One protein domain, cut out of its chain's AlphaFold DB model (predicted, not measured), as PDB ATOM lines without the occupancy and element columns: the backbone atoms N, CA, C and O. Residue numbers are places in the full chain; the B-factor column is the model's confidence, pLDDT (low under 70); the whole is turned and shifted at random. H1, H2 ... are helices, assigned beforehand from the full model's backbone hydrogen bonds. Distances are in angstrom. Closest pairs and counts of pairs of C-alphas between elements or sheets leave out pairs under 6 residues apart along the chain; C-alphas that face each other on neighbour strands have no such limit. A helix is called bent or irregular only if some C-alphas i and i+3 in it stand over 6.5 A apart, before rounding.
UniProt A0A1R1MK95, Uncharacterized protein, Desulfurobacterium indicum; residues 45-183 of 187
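Overview. This is residues 45 to 183 of the 187 residues of an uncharacterized protein of Desulfurobacterium indicum (UniProt A0A1R1MK95). A long rod is built along one long helix, H5, which runs through most of its length and has helices packed on it at both ends. Toward the end of H5, H1 and H7 pack on it as a three-helix, up-and-down bundle, with the small H6 at that tip of the rod by the start of H1; toward the beginning of H5, H2 packs on it at a slant and the hairpin of H3 and H4 crosses it steeply. The printed part has 139 residues with seven named helices, H1 to H7 in order along the chain, and no named strand; the class is all helix. The whole is loose, with a radius of gyration of the C-alphas of 19.6 A, and its C-alphas span 62 by 26 by 21 A.

Arrangement. H5, residues 125 to 160, is the hub, touching five other helices. It is irregular, with C-alphas 126 and 129 lying 7.2 A apart where about 5 A is found in a regular helix, and its line is a rough one. H1, residues 46 to 71, touches residues 144 to 159 of H5 alone, with the C-alphas of Lys 54 and Glu 155 closest at 5.9 A; the two run opposite ways at a shallow tilt of 22 degrees. H7, residues 172 to 181, touches H5 at residues 147 to 154 alone, the closest C-alphas being those of Val 147 and Tyr 180, 6.0 A apart. H5 and H7 run opposite ways at a shallow tilt of 34 degrees, only just short of steep. H7 also touches residues 53 to 61 of H1 alone, closest at the C-alphas of Leu 57 and Val 172, 6.7 A apart, the same way at a steep tilt of 40 degrees. H1, H5 and H7 form a bundle, up and down, each running against the one before it in the chain. H6, residues 164 to 168, touches residues 46 to 50 of H1 alone, with the C-alphas of Ile 46 and Tyr 164 closest at 5.2 A; H6 and H7 are apart. H2, residues 76 to 92, touches H5 through its residues 79 to 86 alone, the C-alphas of Leu 79 and Ile 137 being closest at 6.4 A, opposite ways at a steep tilt of 41 degrees. H3, residues 97 to 108, touches H5 with residues 104 to 108 alone, closest at the C-alphas of Ala 108 and Lys 139, 4.9 A apart, at a steep tilt of 66 degrees. H2 and H3 touch only at the corner by their link, where the C-alphas of Leu 91 and Ile 97 are closest at 6.4 A. H4, residues 114 to 120, makes a helical hairpin with H3, with the C-alphas of Glu 103 and Ala 117 closest at 5.4 A and a shallow tilt of 32 degrees, only just short of steep. H4 touches residues 128 to 132 of H5 alone, closest at the C-alphas of Gln 118 and Leu 128, 7.1 A apart. Every O i to N i+4 pair is within hydrogen-bond range in H1, H2, H3, H4, H6 and H7; in H5 it is 29 of 32.

Along the chain. H5 begins at C-alpha 125, (233.338, 127.201, 144.440), and ends at C-alpha 160, (188.248, 120.643, 170.747), 52.6 A away. H1 begins at C-alpha 46, (182.532, 129.609, 174.218), and is 37.1 A long; H2 is 24.4 A long.

Size, cuts and confidence. The C-alphas of Asp 45 and Pro 124 are the two farthest apart, 62.2 A. The printed part has no cut, and its six links between named helices are tight. The mean pLDDT of the printed part is 94.2, and no printed residue is under 70.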
ATOM      1  N   ASP A  45     180.428 133.686 175.779       88.75
ATOM      2  CA  ASP A  45     180.133 132.466 175.041       88.75
ATOM      3  C   ASP A  45     181.427 131.775 174.600       88.75
ATOM      4  O   ASP A  45     182.451 132.411 174.337       88.75
ATOM      5  N   ILE A  46     181.369 130.445 174.522       87.12
ATOM      6  CA  ILE A  46     182.532 129.609 174.218       87.12
ATOM      7  C   ILE A  46     183.090 129.866 172.816       87.12
ATOM      8  O   ILE A  46     184.302 129.819 172.632       87.12
ATOM      9  N   ASP A  47     182.240 130.165 171.835       90.88
ATOM     10  CA  ASP A  47     182.684 130.365 170.456       90.88
ATOM     11  C   ASP A  47     183.514 131.650 170.338       90.88
ATOM     12  O   ASP A  47     184.611 131.642 169.778       90.88
ATOM     13  N   SER A  48     183.046 132.740 170.946       88.69
ATOM     14  CA  SER A  48     183.797 133.993 171.017       88.69
ATOM     15  C   SER A  48     185.059 133.861 171.871       88.69
ATOM     16  O   SER A  48     186.079 134.474 171.548       88.69
ATOM     17  N   LEU A  49     185.029 133.039 172.929       86.50
ATOM     18  CA  LEU A  49     186.222 132.734 173.719       86.50
ATOM     19  C   LEU A  49     187.274 132.019 172.860       86.50
ATOM     20  O   LEU A  49     188.415 132.470 172.809       86.50
ATOM     21  N   LYS A  50     186.890 130.978 172.109       90.31
ATOM     22  CA  LYS A  50     187.788 130.256 171.189       90.31
ATOM     23  C   LYS A  50     188.455 131.181 170.182       90.31
ATOM     24  O   LYS A  50     189.662 131.080 169.989       90.31
ATOM     25  N   VAL A  51     187.695 132.089 169.565       89.50
ATOM     26  CA  VAL A  51     188.258 133.080 168.632       89.50
ATOM     27  C   VAL A  51     189.336 133.909 169.324       89.50
ATOM     28  O   VAL A  51     190.432 134.065 168.796       89.50
ATOM     29  N   ALA A  52     189.068 134.375 170.541       84.50
ATOM     30  CA  ALA A  52     190.028 135.189 171.268       84.50
ATOM     31  C   ALA A  52     191.300 134.392 171.644       84.50
ATOM     32  O   ALA A  52     192.413 134.918 171.550       84.50
ATOM     33  N   PHE A  53     191.164 133.111 171.998       87.62
ATOM     34  CA  PHE A  53     192.295 132.206 172.238       87.62
ATOM     35  C   PHE A  53     193.151 132.004 170.983       87.62
ATOM     36  O   PHE A  53     194.374 132.077 171.063       87.62
ATOM     37  N   LYS A  54     192.529 131.837 169.815       90.69
ATOM     38  CA  LYS A  54     193.236 131.694 168.532       90.69
ATOM     39  C   LYS A  54     193.989 132.949 168.118       90.69
ATOM     40  O   LYS A  54     195.187 132.893 167.881       90.69
ATOM     41  N   ASP A  55     193.346 134.109 168.200       86.88
ATOM     42  CA  ASP A  55     194.014 135.399 167.972       86.88
ATOM     43  C   ASP A  55     195.223 135.611 168.912       86.88
ATOM     44  O   ASP A  55     196.139 136.399 168.656       86.88
ATOM     45  N   THR A  56     195.216 134.929 170.055       83.94
ATOM     46  CA  THR A  56     196.322 134.980 171.012       83.94
ATOM     47  C   THR A  56     197.451 134.064 170.653       83.94
ATOM     48  O   THR A  56     198.607 134.476 170.785       83.94
ATOM     49  N   LEU A  57     197.107 132.846 170.242       90.69
ATOM     50  CA  LEU A  57     198.053 131.917 169.658       90.69
ATOM     51  C   LEU A  57     198.793 132.639 168.529       90.69
ATOM     52  O   LEU A  57     199.997 132.831 168.678       90.69
ATOM     53  N   ASP A  58     198.098 133.194 167.533       91.44
ATOM     54  CA  ASP A  58     198.703 133.940 166.412       91.44
ATOM     55  C   ASP A  58     199.659 135.050 166.884       91.44
ATOM     56  O   ASP A  58     200.790 135.194 166.401       91.44
ATOM     57  N   TRP A  59     199.267 135.820 167.902       89.25
ATOM     58  CA  TRP A  59     200.135 136.872 168.418       89.25
ATOM     59  C   TRP A  59     201.388 136.353 169.124       89.25
ATOM     60  O   TRP A  59     202.472 136.910 168.919       89.25
ATOM     61  N   PHE A  60     201.262 135.345 169.994       89.69
ATOM     62  CA  PHE A  60     202.414 134.768 170.695       89.69
ATOM     63  C   PHE A  60     203.385 134.146 169.699       89.69
ATOM     64  O   PHE A  60     204.589 134.370 169.789       89.69
ATOM     65  N   THR A  61     202.828 133.450 168.723       93.94
ATOM     66  CA  THR A  61     203.474 132.825 167.571       93.94
ATOM     67  C   THR A  61     204.269 133.871 166.784       93.94
ATOM     68  O   THR A  61     205.500 133.791 166.697       93.94
ATOM     69  N   THR A  62     203.617 134.957 166.349       93.06
ATOM     70  CA  THR A  62     204.246 136.118 165.685       93.06
ATOM     71  C   THR A  62     205.363 136.738 166.521       93.06
ATOM     72  O   THR A  62     206.453 137.021 166.013       93.06
ATOM     73  N   ARG A  63     205.126 136.953 167.817       91.50
ATOM     74  CA  ARG A  63     206.120 137.537 168.724       91.50
ATOM     75  C   ARG A  63     207.336 136.631 168.889       91.50
ATOM     76  O   ARG A  63     208.457 137.132 168.843       91.50
ATOM     77  N   TYR A  64     207.116 135.335 169.085       93.00
ATOM     78  CA  TYR A  64     208.170 134.342 169.251       93.00
ATOM     79  C   TYR A  64     209.080 134.308 168.025       93.00
ATOM     80  O   TYR A  64     210.300 134.403 168.169       93.00
ATOM     81  N   ILE A  65     208.496 134.284 166.820       94.81
ATOM     82  CA  ILE A  65     209.280 134.324 165.584       94.81
ATOM     83  C   ILE A  65     210.113 135.588 165.482       94.81
ATOM     84  O   ILE A  65     211.325 135.507 165.298       94.81
ATOM     85  N   ASN A  66     209.490 136.751 165.650       92.88
ATOM     86  CA  ASN A  66     210.206 138.015 165.521       92.88
ATOM     87  C   ASN A  66     211.320 138.152 166.566       92.88
ATOM     88  O   ASN A  66     212.393 138.654 166.246       92.88
ATOM     89  N   GLN A  67     211.105 137.670 167.792       92.75
ATOM     90  CA  GLN A  67     212.145 137.651 168.815       92.75
ATOM     91  C   GLN A  67     213.331 136.774 168.393       92.75
ATOM     92  O   GLN A  67     214.476 137.204 168.495       92.75
ATOM     93  N   LYS A  68     213.075 135.559 167.907       94.75
ATOM     94  CA  LYS A  68     214.129 134.626 167.484       94.75
ATOM     95  C   LYS A  68     214.911 135.135 166.278       94.75
ATOM     96  O   LYS A  68     216.131 135.029 166.275       94.75
ATOM     97  N   LEU A  69     214.233 135.740 165.303       95.25
ATOM     98  CA  LEU A  69     214.892 136.396 164.171       95.25
ATOM     99  C   LEU A  69     215.790 137.549 164.650       95.25
ATOM    100  O   LEU A  69     216.956 137.615 164.276       95.25
ATOM    101  N   GLN A  70     215.308 138.383 165.577       94.56
ATOM    102  CA  GLN A  70     216.123 139.445 166.176       94.56
ATOM    103  C   GLN A  70     217.348 138.913 166.934       94.56
ATOM    104  O   GLN A  70     218.413 139.527 166.866       94.56
ATOM    105  N   GLU A  71     217.227 137.781 167.639       94.56
ATOM    106  CA  GLU A  71     218.349 137.135 168.343       94.56
ATOM    107  C   GLU A  71     219.487 136.747 167.382       94.56
ATOM    108  O   GLU A  71     220.657 136.815 167.767       94.56
ATOM    109  N   ILE A  72     219.156 136.408 166.134       94.12
ATOM    110  CA  ILE A  72     220.119 136.066 165.076       94.12
ATOM    111  C   ILE A  72     220.396 137.230 164.112       94.12
ATOM    112  O   ILE A  72     221.089 137.049 163.120       94.12
ATOM    113  N   GLN A  73     219.918 138.437 164.442       94.44
ATOM    114  CA  GLN A  73     220.071 139.664 163.647       94.44
ATOM    115  C   GLN A  73     219.455 139.583 162.241       94.44
ATOM    116  O   GLN A  73     219.912 140.265 161.327       94.44
ATOM    117  N   GLU A  74     218.401 138.789 162.084       95.00
ATOM    118  CA  GLU A  74     217.642 138.658 160.843       95.00
ATOM    119  C   GLU A  74     216.283 139.367 160.952       95.00
ATOM    120  O   GLU A  74     215.720 139.532 162.040       95.00
ATOM    121  N   ASP A  75     215.729 139.746 159.802       95.19
ATOM    122  CA  ASP A  75     214.365 140.257 159.662       95.19
ATOM    123  C   ASP A  75     213.642 139.524 158.527       95.19
ATOM    124  O   ASP A  75     214.223 139.215 157.487       95.19
ATOM    125  N   LEU A  76     212.352 139.233 158.709       91.81
ATOM    126  CA  LEU A  76     211.597 138.442 157.741       91.81
ATOM    127  C   LEU A  76     211.483 139.130 156.371       91.81
ATOM    128  O   LEU A  76     211.531 138.456 155.340       91.81
ATOM    129  N   GLN A  77     211.308 140.450 156.341       93.50
ATOM    130  CA  GLN A  77     211.200 141.201 155.095       93.50
ATOM    131  C   GLN A  77     212.543 141.246 154.361       93.50
ATOM    132  O   GLN A  77     212.574 141.115 153.130       93.50
ATOM    133  N   ASP A  78     213.636 141.382 155.107       96.31
ATOM    134  CA  ASP A  78     214.988 141.359 154.552       96.31
ATOM    135  C   ASP A  78     215.324 139.973 153.993       96.31
ATOM    136  O   ASP A  78     215.724 139.875 152.834       96.31
ATOM    137  N   LEU A  79     215.022 138.898 154.727       96.75
ATOM    138  CA  LEU A  79     215.192 137.513 154.271       96.75
ATOM    139  C   LEU A  79     214.419 137.220 152.977       96.75
ATOM    140  O   LEU A  79     214.944 136.590 152.059       96.75
ATOM    141  N   VAL A  80     213.166 137.683 152.867       96.44
ATOM    142  CA  VAL A  80     212.363 137.525 151.638       96.44
ATOM    143  C   VAL A  80     212.986 138.301 150.479       96.44
ATOM    144  O   VAL A  80     213.037 137.811 149.348       96.44
ATOM    145  N   SER A  81     213.464 139.514 150.739       97.25
ATOM    146  CA  SER A  81     214.103 140.348 149.719       97.25
ATOM    147  C   SER A  81     215.423 139.738 149.245       97.25
ATOM    148  O   SER A  81     215.674 139.673 148.040       97.25
ATOM    149  N   GLU A  82     216.233 139.236 150.173       98.06
ATOM    150  CA  GLU A  82     217.503 138.572 149.897       98.06
ATOM    151  C   GLU A  82     217.304 137.251 149.154       98.06
ATOM    152  O   GLU A  82     218.000 136.996 148.173       98.06
ATOM    153  N   SER A  83     216.301 136.455 149.536       97.56
ATOM    154  CA  SER A  83     215.921 135.242 148.811       97.56
ATOM    155  C   SER A  83     215.644 135.550 147.338       97.56
ATOM    156  O   SER A  83     216.282 134.974 146.458       97.56
ATOM    157  N   ASN A  84     214.794 136.542 147.051       97.19
ATOM    158  CA  ASN A  84     214.500 136.965 145.677       97.19
ATOM    159  C   ASN A  84     215.741 137.489 144.934       97.19
ATOM    160  O   ASN A  84     215.896 137.253 143.733       97.19
ATOM    161  N   TYR A  85     216.629 138.205 145.629       98.31
ATOM    162  CA  TYR A  85     217.894 138.663 145.060       98.31
ATOM    163  C   TYR A  85     218.787 137.483 144.652       98.31
ATOM    164  O   TYR A  85     219.280 137.464 143.523       98.31
ATOM    165  N   LEU A  86     218.947 136.481 145.520       98.44
ATOM    166  CA  LEU A  86     219.739 135.280 145.243       98.44
ATOM    167  C   LEU A  86     219.167 134.491 144.062       98.44
ATOM    168  O   LEU A  86     219.930 134.051 143.203       98.44
ATOM    169  N   GLU A  87     217.839 134.392 143.942       97.75
ATOM    170  CA  GLU A  87     217.213 133.804 142.751       97.75
ATOM    171  C   GLU A  87     217.625 134.541 141.467       97.75
ATOM    172  O   GLU A  87     217.981 133.915 140.464       97.75
ATOM    173  N   GLY A  88     217.637 135.877 141.505       98.06
ATOM    174  CA  GLY A  88     218.121 136.714 140.408       98.06
ATOM    175  C   GLY A  88     219.604 136.499 140.092       98.06
ATOM    176  O   GLY A  88     219.975 136.444 138.916       98.06
ATOM    177  N   VAL A  89     220.445 136.321 141.116       98.25
ATOM    178  CA  VAL A  89     221.871 135.998 140.957       98.25
ATOM    179  C   VAL A  89     222.033 134.666 140.224       98.25
ATOM    180  O   VAL A  89     222.682 134.639 139.178       98.25
ATOM    181  N   PHE A  90     221.388 133.590 140.681       98.44
ATOM    182  CA  PHE A  90     221.464 132.282 140.020       98.44
ATOM    183  C   PHE A  90     220.988 132.325 138.566       98.44
ATOM    184  O   PHE A  90     221.655 131.783 137.682       98.44
ATOM    185  N   LEU A  91     219.884 133.024 138.292       97.88
ATOM    186  CA  LEU A  91     219.400 133.221 136.925       97.88
ATOM    187  C   LEU A  91     220.423 133.962 136.055       97.88
ATOM    188  O   LEU A  91     220.664 133.564 134.916       97.88
ATOM    189  N   SER A  92     221.054 135.017 136.584       97.94
ATOM    190  CA  SER A  92     222.071 135.787 135.854       97.94
ATOM    191  C   SER A  92     223.335 134.979 135.543       97.94
ATOM    192  O   SER A  92     223.986 135.216 134.526       97.94
ATOM    193  N   LEU A  93     223.640 133.992 136.388       96.75
ATOM    194  CA  LEU A  93     224.745 133.050 136.221       96.75
ATOM    195  C   LEU A  93     224.380 131.857 135.317       96.75
ATOM    196  O   LEU A  93     225.238 131.028 135.020       96.75
ATOM    197  N   GLY A  94     223.132 131.783 134.838       97.25
ATOM    198  CA  GLY A  94     222.673 130.780 133.875       97.25
ATOM    199  C   GLY A  94     222.152 129.477 134.486       97.25
ATOM    200  O   GLY A  94     222.018 128.493 133.758       97.25
ATOM    201  N   TYR A  95     221.851 129.447 135.786       98.06
ATOM    202  CA  TYR A  95     221.273 128.272 136.442       98.06
ATOM    203  C   TYR A  95     219.756 128.178 136.236       98.06
ATOM    204  O   TYR A  95     219.053 129.190 136.161       98.06
ATOM    205  N   ASP A  96     219.233 126.948 136.204       97.38
ATOM    206  CA  ASP A  96     217.793 126.704 136.310       97.38
ATOM    207  C   ASP A  96     217.347 126.924 137.755       97.38
ATOM    208  O   ASP A  96     217.693 126.163 138.663       97.38
ATOM    209  N   ILE A  97     216.543 127.962 137.962       97.56
ATOM    210  CA  ILE A  97     216.099 128.340 139.296       97.56
ATOM    211  C   ILE A  97     215.244 127.266 139.975       97.56
ATOM    212  O   ILE A  97     215.289 127.133 141.196       97.56
ATOM    213  N   ASN A  98     214.495 126.463 139.216       97.88
ATOM    214  CA  ASN A  98     213.685 125.395 139.802       97.88
ATOM    215  C   ASN A  98     214.572 124.277 140.349       97.88
ATOM    216  O   ASN A  98     214.279 123.721 141.407       97.88
ATOM    217  N   GLN A  99     215.670 123.979 139.652       98.00
ATOM    218  CA  GLN A  99     216.658 123.020 140.124       98.00
ATOM    219  C   GLN A  99     217.370 123.550 141.371       98.00
ATOM    220  O   GLN A  99     217.453 122.832 142.361       98.00
ATOM    221  N   VAL A 100     217.810 124.814 141.365       98.12
ATOM    222  CA  VAL A 100     218.440 125.444 142.539       98.12
ATOM    223  C   VAL A 100     217.511 125.387 143.752       98.12
ATOM    224  O   VAL A 100     217.931 124.933 144.812       98.12
ATOM    225  N   LYS A 101     216.238 125.769 143.595       98.00
ATOM    226  CA  LYS A 101     215.235 125.691 144.669       98.00
ATOM    227  C   LYS A 101     215.078 124.273 145.203       98.00
ATOM    228  O   LYS A 101     215.084 124.089 146.413       98.00
ATOM    229  N   ALA A 102     214.968 123.279 144.320       98.00
ATOM    230  CA  ALA A 102     214.829 121.886 144.731       98.00
ATOM    231  C   ALA A 102     216.030 121.411 145.567       98.00
ATOM    232  O   ALA A 102     215.834 120.793 146.611       98.00
ATOM    233  N   GLU A 103     217.254 121.734 145.146       98.25
ATOM    234  CA  GLU A 103     218.473 121.379 145.881       98.25
ATOM    235  C   GLU A 103     218.567 122.118 147.225       98.25
ATOM    236  O   GLU A 103     218.771 121.486 148.260       98.25
ATOM    237  N   VAL A 104     218.302 123.430 147.248       97.94
ATOM    238  CA  VAL A 104     218.240 124.230 148.484       97.94
ATOM    239  C   VAL A 104     217.226 123.649 149.473       97.94
ATOM    240  O   VAL A 104     217.542 123.476 150.649       97.94
ATOM    241  N   THR A 105     216.026 123.293 149.006       96.94
ATOM    242  CA  THR A 105     214.986 122.687 149.846       96.94
ATOM    243  C   THR A 105     215.439 121.354 150.435       96.94
ATOM    244  O   THR A 105     215.261 121.138 151.630       96.94
ATOM    245  N   LYS A 106     216.058 120.466 149.647       97.62
ATOM    246  CA  LYS A 106     216.562 119.183 150.164       97.62
ATOM    247  C   LYS A 106     217.586 119.379 151.277       97.62
ATOM    248  O   LYS A 106     217.506 118.688 152.293       97.62
ATOM    249  N   VAL A 107     218.507 120.331 151.110       97.19
ATOM    250  CA  VAL A 107     219.520 120.628 152.131       97.19
ATOM    251  C   VAL A 107     218.884 121.240 153.376       97.19
ATOM    252  O   VAL A 107     219.147 120.780 154.485       97.19
ATOM    253  N   ALA A 108     217.991 122.219 153.219       95.69
ATOM    254  CA  ALA A 108     217.257 122.808 154.342       95.69
ATOM    255  C   ALA A 108     216.382 121.778 155.081       95.69
ATOM    256  O   ALA A 108     216.118 121.907 156.275       95.69
ATOM    257  N   MET A 109     215.946 120.721 154.391       92.81
ATOM    258  CA  MET A 109     215.215 119.607 154.986       92.81
ATOM    259  C   MET A 109     216.107 118.532 155.624       92.81
ATOM    260  O   MET A 109     215.559 117.614 156.231       92.81
ATOM    261  N   GLY A 110     217.435 118.628 155.503       93.06
ATOM    262  CA  GLY A 110     218.379 117.622 155.997       93.06
ATOM    263  C   GLY A 110     218.396 116.325 155.179       93.06
ATOM    264  O   GLY A 110     218.853 115.296 155.670       93.06
ATOM    265  N   VAL A 111     217.870 116.349 153.950       96.56
ATOM    266  CA  VAL A 111     217.845 115.187 153.042       96.56
ATOM    267  C   VAL A 111     219.211 114.978 152.386       96.56
ATOM    268  O   VAL A 111     219.626 113.841 152.174       96.56
ATOM    269  N   GLU A 112     219.909 116.069 152.077       96.12
ATOM    270  CA  GLU A 112     221.240 116.084 151.463       96.12
ATOM    271  C   GLU A 112     222.108 117.158 152.146       96.12
ATOM    272  O   GLU A 112     221.594 118.013 152.870       96.12
ATOM    273  N   ASP A 113     223.425 117.118 151.936       97.06
ATOM    274  CA  ASP A 113     224.343 118.158 152.407       97.06
ATOM    275  C   ASP A 113     224.647 119.201 151.316       97.06
ATOM    276  O   ASP A 113     224.352 119.015 150.131       97.06
ATOM    277  N   ILE A 114     225.250 120.326 151.720       97.19
ATOM    278  CA  ILE A 114     225.596 121.428 150.808       97.19
ATOM    279  C   ILE A 114     226.542 120.956 149.694       97.19
ATOM    280  O   ILE A 114     226.395 121.382 148.551       97.19
ATOM    281  N   ALA A 115     227.479 120.051 149.994       97.50
ATOM    282  CA  ALA A 115     228.436 119.540 149.014       97.50
ATOM    283  C   ALA A 115     227.744 118.732 147.902       97.50
ATOM    284  O   ALA A 115     228.094 118.850 146.726       97.50
ATOM    285  N   THR A 116     226.732 117.944 148.262       98.00
ATOM    286  CA  THR A 116     225.911 117.180 147.318       98.00
ATOM    287  C   THR A 116     225.096 118.118 146.432       98.00
ATOM    288  O   THR A 116     225.140 117.986 145.208       98.00
ATOM    289  N   ALA A 117     224.443 119.125 147.019       97.75
ATOM    290  CA  ALA A 117     223.708 120.141 146.262       97.75
ATOM    291  C   ALA A 117     224.620 120.930 145.306       97.75
ATOM    292  O   ALA A 117     224.284 121.123 144.134       97.75
ATOM    293  N   GLN A 118     225.810 121.334 145.768       97.94
ATOM    294  CA  GLN A 118     226.817 122.006 144.944       97.94
ATOM    295  C   GLN A 118     227.202 121.141 143.733       97.94
ATOM    296  O   GLN A 118     227.225 121.630 142.599       97.94
ATOM    297  N   ALA A 119     227.460 119.849 143.956       97.62
ATOM    298  CA  ALA A 119     227.801 118.906 142.896       97.62
ATOM    299  C   ALA A 119     226.643 118.702 141.900       97.62
ATOM    300  O   ALA A 119     226.870 118.737 140.688       97.62
ATOM    301  N   ASN A 120     225.404 118.560 142.385       97.38
ATOM    302  CA  ASN A 120     224.203 118.397 141.553       97.38
ATOM    303  C   ASN A 120     223.962 119.604 140.636       97.38
ATOM    304  O   ASN A 120     223.542 119.445 139.488       97.38
ATOM    305  N   LEU A 121     224.262 120.807 141.125       97.00
ATOM    306  CA  LEU A 121     224.158 122.050 140.361       97.00
ATOM    307  C   LEU A 121     225.374 122.310 139.466       97.00
ATOM    308  O   LEU A 121     225.358 123.265 138.692       97.00
ATOM    309  N   SER A 122     226.424 121.482 139.555       97.00
ATOM    310  CA  SER A 122     227.726 121.753 138.924       97.00
ATOM    311  C   SER A 122     228.222 123.167 139.253       97.00
ATOM    312  O   SER A 122     228.689 123.904 138.383       97.00
ATOM    313  N   LEU A 123     228.042 123.565 140.513       96.00
ATOM    314  CA  LEU A 123     228.259 124.920 140.979       96.00
ATOM    315  C   LEU A 123     229.746 125.143 141.323       96.00
ATOM    316  O   LEU A 123     230.267 124.471 142.217       96.00
ATOM    317  N   PRO A 124     230.446 126.072 140.646       96.56
ATOM    318  CA  PRO A 124     231.816 126.433 140.991       96.56
ATOM    319  C   PRO A 124     231.924 126.964 142.424       96.56
ATOM    320  O   PRO A 124     231.001 127.613 142.916       96.56
ATOM    321  N   ASP A 125     233.080 126.762 143.059       97.31
ATOM    322  CA  ASP A 125     233.338 127.201 144.440       97.31
ATOM    323  C   ASP A 125     233.124 128.712 144.640       97.31
ATOM    324  O   ASP A 125     232.709 129.151 145.707       97.31
ATOM    325  N   GLU A 126     233.348 129.524 143.604       96.88
ATOM    326  CA  GLU A 126     233.105 130.974 143.636       96.88
ATOM    327  C   GLU A 126     231.629 131.354 143.837       96.88
ATOM    328  O   GLU A 126     231.343 132.443 144.332       96.88
ATOM    329  N   HIS A 127     230.693 130.470 143.485       96.75
ATOM    330  CA  HIS A 127     229.258 130.686 143.672       96.75
ATOM    331  C   HIS A 127     228.716 129.985 144.925       96.75
ATOM    332  O   HIS A 127     227.554 130.198 145.276       96.75
ATOM    333  N   LEU A 128     229.529 129.160 145.602       97.19
ATOM    334  CA  LEU A 128     229.129 128.415 146.800       97.19
ATOM    335  C   LEU A 128     228.524 129.313 147.894       97.19
ATOM    336  O   LEU A 128     227.472 128.935 148.410       97.19
ATOM    337  N   PRO A 129     229.046 130.527 148.167       98.31
ATOM    338  CA  PRO A 129     228.442 131.412 149.164       98.31
ATOM    339  C   PRO A 129     226.972 131.765 148.882       98.31
ATOM    340  O   PRO A 129     226.190 131.952 149.809       98.31
ATOM    341  N   TYR A 130     226.557 131.826 147.609       98.31
ATOM    342  CA  TYR A 130     225.153 132.077 147.257       98.31
ATOM    343  C   TYR A 130     224.261 130.876 147.578       98.31
ATOM    344  O   TYR A 130     223.110 131.053 147.985       98.31
ATOM    345  N   LEU A 131     224.782 129.658 147.403       98.25
ATOM    346  CA  LEU A 131     224.076 128.428 147.751       98.25
ATOM    347  C   LEU A 131     223.963 128.283 149.271       98.25
ATOM    348  O   LEU A 131     222.867 128.030 149.763       98.25
ATOM    349  N   GLU A 132     225.060 128.497 150.001       98.06
ATOM    350  CA  GLU A 132     225.094 128.464 151.469       98.06
ATOM    351  C   GLU A 132     224.071 129.437 152.060       98.06
ATOM    352  O   GLU A 132     223.195 129.021 152.819       98.06
ATOM    353  N   ARG A 133     224.079 130.696 151.605       97.88
ATOM    354  CA  ARG A 133     223.116 131.693 152.078       97.88
ATOM    355  C   ARG A 133     221.672 131.345 151.710       97.88
ATOM    356  O   ARG A 133     220.770 131.513 152.525       97.88
ATOM    357  N   SER A 134     221.434 130.808 150.512       98.12
ATOM    358  CA  SER A 134     220.090 130.350 150.122       98.12
ATOM    359  C   SER A 134     219.585 129.220 151.024       98.12
ATOM    360  O   SER A 134     218.403 129.182 151.360       98.12
ATOM    361  N   VAL A 135     220.476 128.310 151.429       97.94
ATOM    362  CA  VAL A 135     220.169 127.222 152.364       97.94
ATOM    363  C   VAL A 135     219.872 127.758 153.762       97.94
ATOM    364  O   VAL A 135     218.885 127.327 154.353       97.94
ATOM    365  N   GLU A 136     220.663 128.697 154.282       97.38
ATOM    366  CA  GLU A 136     220.398 129.347 155.577       97.38
ATOM    367  C   GLU A 136     219.011 129.999 155.605       97.38
ATOM    368  O   GLU A 136     218.196 129.693 156.477       97.38
ATOM    369  N   ILE A 137     218.691 130.820 154.599       97.62
ATOM    370  CA  ILE A 137     217.377 131.470 154.488       97.62
ATOM    371  C   ILE A 137     216.258 130.421 154.411       97.62
ATOM    372  O   ILE A 137     215.229 130.547 155.080       97.62
ATOM    373  N   ALA A 138     216.455 129.351 153.636       97.00
ATOM    374  CA  ALA A 138     215.475 128.276 153.524       97.00
ATOM    375  C   ALA A 138     215.264 127.518 154.846       97.00
ATOM    376  O   ALA A 138     214.129 127.147 155.149       97.00
ATOM    377  N   LYS A 139     216.312 127.321 155.656       96.69
ATOM    378  CA  LYS A 139     216.188 126.742 157.004       96.69
ATOM    379  C   LYS A 139     215.374 127.645 157.926       96.69
ATOM    380  O   LYS A 139     214.498 127.142 158.624       96.69
ATOM    381  N   ILE A 140     215.589 128.961 157.873       97.50
ATOM    382  CA  ILE A 140     214.799 129.931 158.648       97.50
ATOM    383  C   ILE A 140     213.322 129.887 158.236       97.50
ATOM    384  O   ILE A 140     212.441 129.825 159.094       97.50
ATOM    385  N   PHE A 141     213.028 129.882 156.932       96.06
ATOM    386  CA  PHE A 141     211.647 129.793 156.444       96.06
ATOM    387  C   PHE A 141     210.973 128.478 156.820       96.06
ATOM    388  O   PHE A 141     209.818 128.497 157.243       96.06
ATOM    389  N   LYS A 142     211.694 127.359 156.723       95.56
ATOM    390  CA  LYS A 142     211.197 126.061 157.175       95.56
ATOM    391  C   LYS A 142     210.891 126.078 158.670       95.56
ATOM    392  O   LYS A 142     209.796 125.696 159.061       95.56
ATOM    393  N   TRP A 143     211.831 126.538 159.491       96.81
ATOM    394  CA  TRP A 143     211.635 126.638 160.934       96.81
ATOM    395  C   TRP A 143     210.389 127.466 161.269       96.81
ATOM    396  O   TRP A 143     209.551 127.029 162.052       96.81
ATOM    397  N   LYS A 144     210.212 128.619 160.611       96.19
ATOM    398  CA  LYS A 144     209.007 129.444 160.749       96.19
ATOM    399  C   LYS A 144     207.732 128.665 160.408       96.19
ATOM    400  O   LYS A 144     206.749 128.759 161.138       96.19
ATOM    401  N   GLU A 145     207.734 127.924 159.305       95.69
ATOM    402  CA  GLU A 145     206.592 127.100 158.902       95.69
ATOM    403  C   GLU A 145     206.294 126.001 159.932       95.69
ATOM    404  O   GLU A 145     205.133 125.743 160.239       95.69
ATOM    405  N   ASP A 146     207.326 125.381 160.501       96.62
ATOM    406  CA  ASP A 146     207.173 124.347 161.522       96.62
ATOM    407  C   ASP A 146     206.596 124.922 162.831       96.62
ATOM    408  O   ASP A 146     205.719 124.300 163.433       96.62
ATOM    409  N   VAL A 147     206.989 126.141 163.229       97.56
ATOM    410  CA  VAL A 147     206.354 126.865 164.350       97.56
ATOM    411  C   VAL A 147     204.875 127.143 164.053       97.56
ATOM    412  O   VAL A 147     204.038 126.965 164.936       97.56
ATOM    413  N   TRP A 148     204.524 127.526 162.819       96.88
ATOM    414  CA  TRP A 148     203.129 127.822 162.448       96.88
ATOM    415  C   TRP A 148     202.283 126.547 162.451       96.88
ATOM    416  O   TRP A 148     201.171 126.532 162.960       96.88
ATOM    417  N   LYS A 149     202.837 125.422 161.994       97.44
ATOM    418  CA  LYS A 149     202.170 124.116 162.116       97.44
ATOM    419  C   LYS A 149     201.939 123.709 163.569       97.44
ATOM    420  O   LYS A 149     200.953 123.038 163.863       97.44
ATOM    421  N   ALA A 150     202.848 124.062 164.477       97.81
ATOM    422  CA  ALA A 150     202.645 123.810 165.899       97.81
ATOM    423  C   ALA A 150     201.528 124.690 166.477       97.81
ATOM    424  O   ALA A 150     200.718 124.201 167.260       97.81
ATOM    425  N   GLU A 151     201.423 125.948 166.049       97.00
ATOM    426  CA  GLU A 151     200.279 126.803 166.375       97.00
ATOM    427  C   GLU A 151     198.958 126.220 165.854       97.00
ATOM    428  O   GLU A 151     198.026 126.082 166.640       97.00
ATOM    429  N   GLU A 152     198.885 125.772 164.597       97.06
ATOM    430  CA  GLU A 152     197.682 125.126 164.041       97.06
ATOM    431  C   GLU A 152     197.222 123.925 164.894       97.06
ATOM    432  O   GLU A 152     196.026 123.687 165.080       97.06
ATOM    433  N   GLN A 153     198.164 123.164 165.465       97.50
ATOM    434  CA  GLN A 153     197.840 122.075 166.392       97.50
ATOM    435  C   GLN A 153     197.260 122.588 167.714       97.50
ATOM    436  O   GLN A 153     196.354 121.956 168.263       97.50
ATOM    437  N   LEU A 154     197.751 123.715 168.235       96.38
ATOM    438  CA  LEU A 154     197.188 124.365 169.420       96.38
ATOM    439  C   LEU A 154     195.800 124.948 169.128       96.38
ATOM    440  O   LEU A 154     194.893 124.768 169.939       96.38
ATOM    441  N   GLU A 155     195.583 125.551 167.959       96.00
ATOM    442  CA  GLU A 155     194.255 126.009 167.540       96.00
ATOM    443  C   GLU A 155     193.258 124.847 167.458       96.00
ATOM    444  O   GLU A 155     192.119 124.965 167.912       96.00
ATOM    445  N   ALA A 156     193.692 123.695 166.937       96.62
ATOM    446  CA  ALA A 156     192.872 122.490 166.898       96.62
ATOM    447  C   ALA A 156     192.542 121.960 168.307       96.62
ATOM    448  O   ALA A 156     191.438 121.451 168.526       96.62
ATOM    449  N   LYS A 157     193.456 122.103 169.284       94.62
ATOM    450  CA  LYS A 157     193.148 121.826 170.699       94.62
ATOM    451  C   LYS A 157     192.075 122.786 171.215       94.62
ATOM    452  O   LYS A 157     191.104 122.315 171.802       94.62
ATOM    453  N   VAL A 158     192.210 124.091 170.954       93.38
ATOM    454  CA  VAL A 158     191.220 125.125 171.327       93.38
ATOM    455  C   VAL A 158     189.839 124.799 170.745       93.38
ATOM    456  O   VAL A 158     188.834 124.844 171.457       93.38
ATOM    457  N   ASP A 159     189.774 124.383 169.480       95.19
ATOM    458  CA  ASP A 159     188.523 123.966 168.837       95.19
ATOM    459  C   ASP A 159     187.872 122.755 169.506       95.19
ATOM    460  O   ASP A 159     186.639 122.665 169.540       95.19
ATOM    461  N   GLY A 160     188.685 121.854 170.061       95.06
ATOM    462  CA  GLY A 160     188.248 120.643 170.747       95.06
ATOM    463  C   GLY A 160     187.528 120.879 172.079       95.06
ATOM    464  O   GLY A 160     186.809 119.986 172.527       95.06
ATOM    465  N   TYR A 161     187.663 122.056 172.699       92.56
ATOM    466  CA  TYR A 161     186.969 122.366 173.952       92.56
ATOM    467  C   TYR A 161     185.459 122.509 173.741       92.56
ATOM    468  O   TYR A 161     184.998 123.200 172.831       92.56
ATOM    469  N   THR A 162     184.662 121.863 174.592       92.00
ATOM    470  CA  THR A 162     183.188 121.887 174.503       92.00
ATOM    471  C   THR A 162     182.517 122.702 175.599       92.00
ATOM    472  O   THR A 162     181.329 122.999 175.491       92.00
ATOM    473  N   ASP A 163     183.254 123.066 176.644       88.94
ATOM    474  CA  ASP A 163     182.774 123.869 177.761       88.94
ATOM    475  C   ASP A 163     183.715 125.044 178.048       88.94
ATOM    476  O   ASP A 163     184.914 125.005 177.769       88.94
ATOM    477  N   TYR A 164     183.116 126.115 178.560       83.44
ATOM    478  CA  TYR A 164     183.759 127.408 178.750       83.44
ATOM    479  C   TYR A 164     184.851 127.358 179.830       83.44
ATOM    480  O   TYR A 164     185.950 127.855 179.610       83.44
ATOM    481  N   GLU A 165     184.571 126.710 180.963       81.69
ATOM    482  CA  GLU A 165     185.497 126.621 182.101       81.69
ATOM    483  C   GLU A 165     186.779 125.869 181.732       81.69
ATOM    484  O   GLU A 165     187.871 126.354 182.002       81.69
ATOM    485  N   SER A 166     186.672 124.738 181.026       82.62
ATOM    486  CA  SER A 166     187.862 123.995 180.598       82.62
ATOM    487  C   SER A 166     188.737 124.793 179.627       82.62
ATOM    488  O   SER A 166     189.954 124.620 179.626       82.62
ATOM    489  N   LEU A 167     188.143 125.659 178.796       83.94
ATOM    490  CA  LEU A 167     188.909 126.527 177.898       83.94
ATOM    491  C   LEU A 167     189.610 127.659 178.661       83.94
ATOM    492  O   LEU A 167     190.710 128.047 178.282       83.94
ATOM    493  N   LEU A 168     189.023 128.164 179.750       81.25
ATOM    494  CA  LEU A 168     189.689 129.152 180.604       81.25
ATOM    495  C   LEU A 168     190.958 128.612 181.272       81.25
ATOM    496  O   LEU A 168     191.878 129.388 181.519       81.25
ATOM    497  N   ASP A 169     191.024 127.304 181.521       81.06
ATOM    498  CA  ASP A 169     192.208 126.637 182.070       81.06
ATOM    499  C   ASP A 169     193.340 126.451 181.035       81.06
ATOM    500  O   ASP A 169     194.431 125.986 181.379       81.06
ATOM    501  N   PHE A 170     193.114 126.786 179.759       83.38
ATOM    502  CA  PHE A 170     194.137 126.685 178.720       83.38
ATOM    503  C   PHE A 170     195.176 127.807 178.876       83.38
ATOM    504  O   PHE A 170     194.953 128.957 178.505       83.38
ATOM    505  N   ASP A 171     196.355 127.489 179.405       84.44
ATOM    506  CA  ASP A 171     197.454 128.452 179.482       84.44
ATOM    507  C   ASP A 171     198.153 128.573 178.122       84.44
ATOM    508  O   ASP A 171     199.103 127.849 177.812       84.44
ATOM    509  N   VAL A 172     197.681 129.527 177.311       84.19
ATOM    510  CA  VAL A 172     198.215 129.780 175.965       84.19
ATOM    511  C   VAL A 172     199.725 129.969 175.979       84.19
ATOM    512  O   VAL A 172     200.422 129.450 175.109       84.19
ATOM    513  N   LYS A 173     200.251 130.706 176.961       83.00
ATOM    514  CA  LYS A 173     201.675 131.022 177.003       83.00
ATOM    515  C   LYS A 173     202.485 129.751 177.225       83.00
ATOM    516  O   LYS A 173     203.425 129.501 176.473       83.00
ATOM    517  N   THR A 174     202.124 128.968 178.238       84.69
ATOM    518  CA  THR A 174     202.845 127.733 178.569       84.69
ATOM    519  C   THR A 174     202.757 126.718 177.428       84.69
ATOM    520  O   THR A 174     203.763 126.089 177.093       84.69
ATOM    521  N   GLU A 175     201.594 126.589 176.783       89.75
ATOM    522  CA  GLU A 175     201.409 125.700 175.630       89.75
ATOM    523  C   GLU A 175     202.263 126.133 174.427       89.75
ATOM    524  O   GLU A 175     202.957 125.298 173.846       89.75
ATOM    525  N   CYS A 176     202.284 127.430 174.097       90.62
ATOM    526  CA  CYS A 176     203.150 127.987 173.055       90.62
ATOM    527  C   CYS A 176     204.636 127.752 173.357       90.62
ATOM    528  O   CYS A 176     205.363 127.223 172.521       90.62
ATOM    529  N   GLU A 177     205.101 128.134 174.551       88.56
ATOM    530  CA  GLU A 177     206.509 127.989 174.946       88.56
ATOM    531  C   GLU A 177     206.956 126.525 174.889       88.56
ATOM    532  O   GLU A 177     208.037 126.231 174.374       88.56
ATOM    533  N   THR A 178     206.107 125.606 175.355       92.69
ATOM    534  CA  THR A 178     206.374 124.166 175.288       92.69
ATOM    535  C   THR A 178     206.480 123.712 173.836       92.69
ATOM    536  O   THR A 178     207.521 123.181 173.446       92.69
ATOM    537  N   ALA A 179     205.456 123.983 173.022       95.44
ATOM    538  CA  ALA A 179     205.396 123.534 171.634       95.44
ATOM    539  C   ALA A 179     206.562 124.071 170.791       95.44
ATOM    540  O   ALA A 179     207.179 123.326 170.033       95.44
ATOM    541  N   TYR A 180     206.909 125.352 170.933       95.38
ATOM    542  CA  TYR A 180     207.942 125.967 170.097       95.38
ATOM    543  C   TYR A 180     209.365 125.645 170.550       95.38
ATOM    544  O   TYR A 180     210.287 125.712 169.738       95.38
ATOM    545  N   SER A 181     209.566 125.275 171.822       91.94
ATOM    546  CA  SER A 181     210.886 124.873 172.331       91.94
ATOM    547  C   SER A 181     211.403 123.567 171.719       91.94
ATOM    548  O   SER A 181     212.611 123.338 171.688       91.94
ATOM    549  N   GLU A 182     210.502 122.734 171.192       93.56
ATOM    550  CA  GLU A 182     210.831 121.475 170.519       93.56
ATOM    551  C   GLU A 182     211.268 121.674 169.056       93.56
ATOM    552  O   GLU A 182     211.696 120.720 168.406       93.56
ATOM    553  N   ILE A 183     211.190 122.906 168.538       94.75
ATOM    554  CA  ILE A 183     211.442 123.244 167.133       94.75
ATOM    555  C   ILE A 183     212.732 124.074 167.044       94.75
ATOM    556  O   ILE A 183     212.698 125.304 167.193       94.75
TER     557      ILE A 183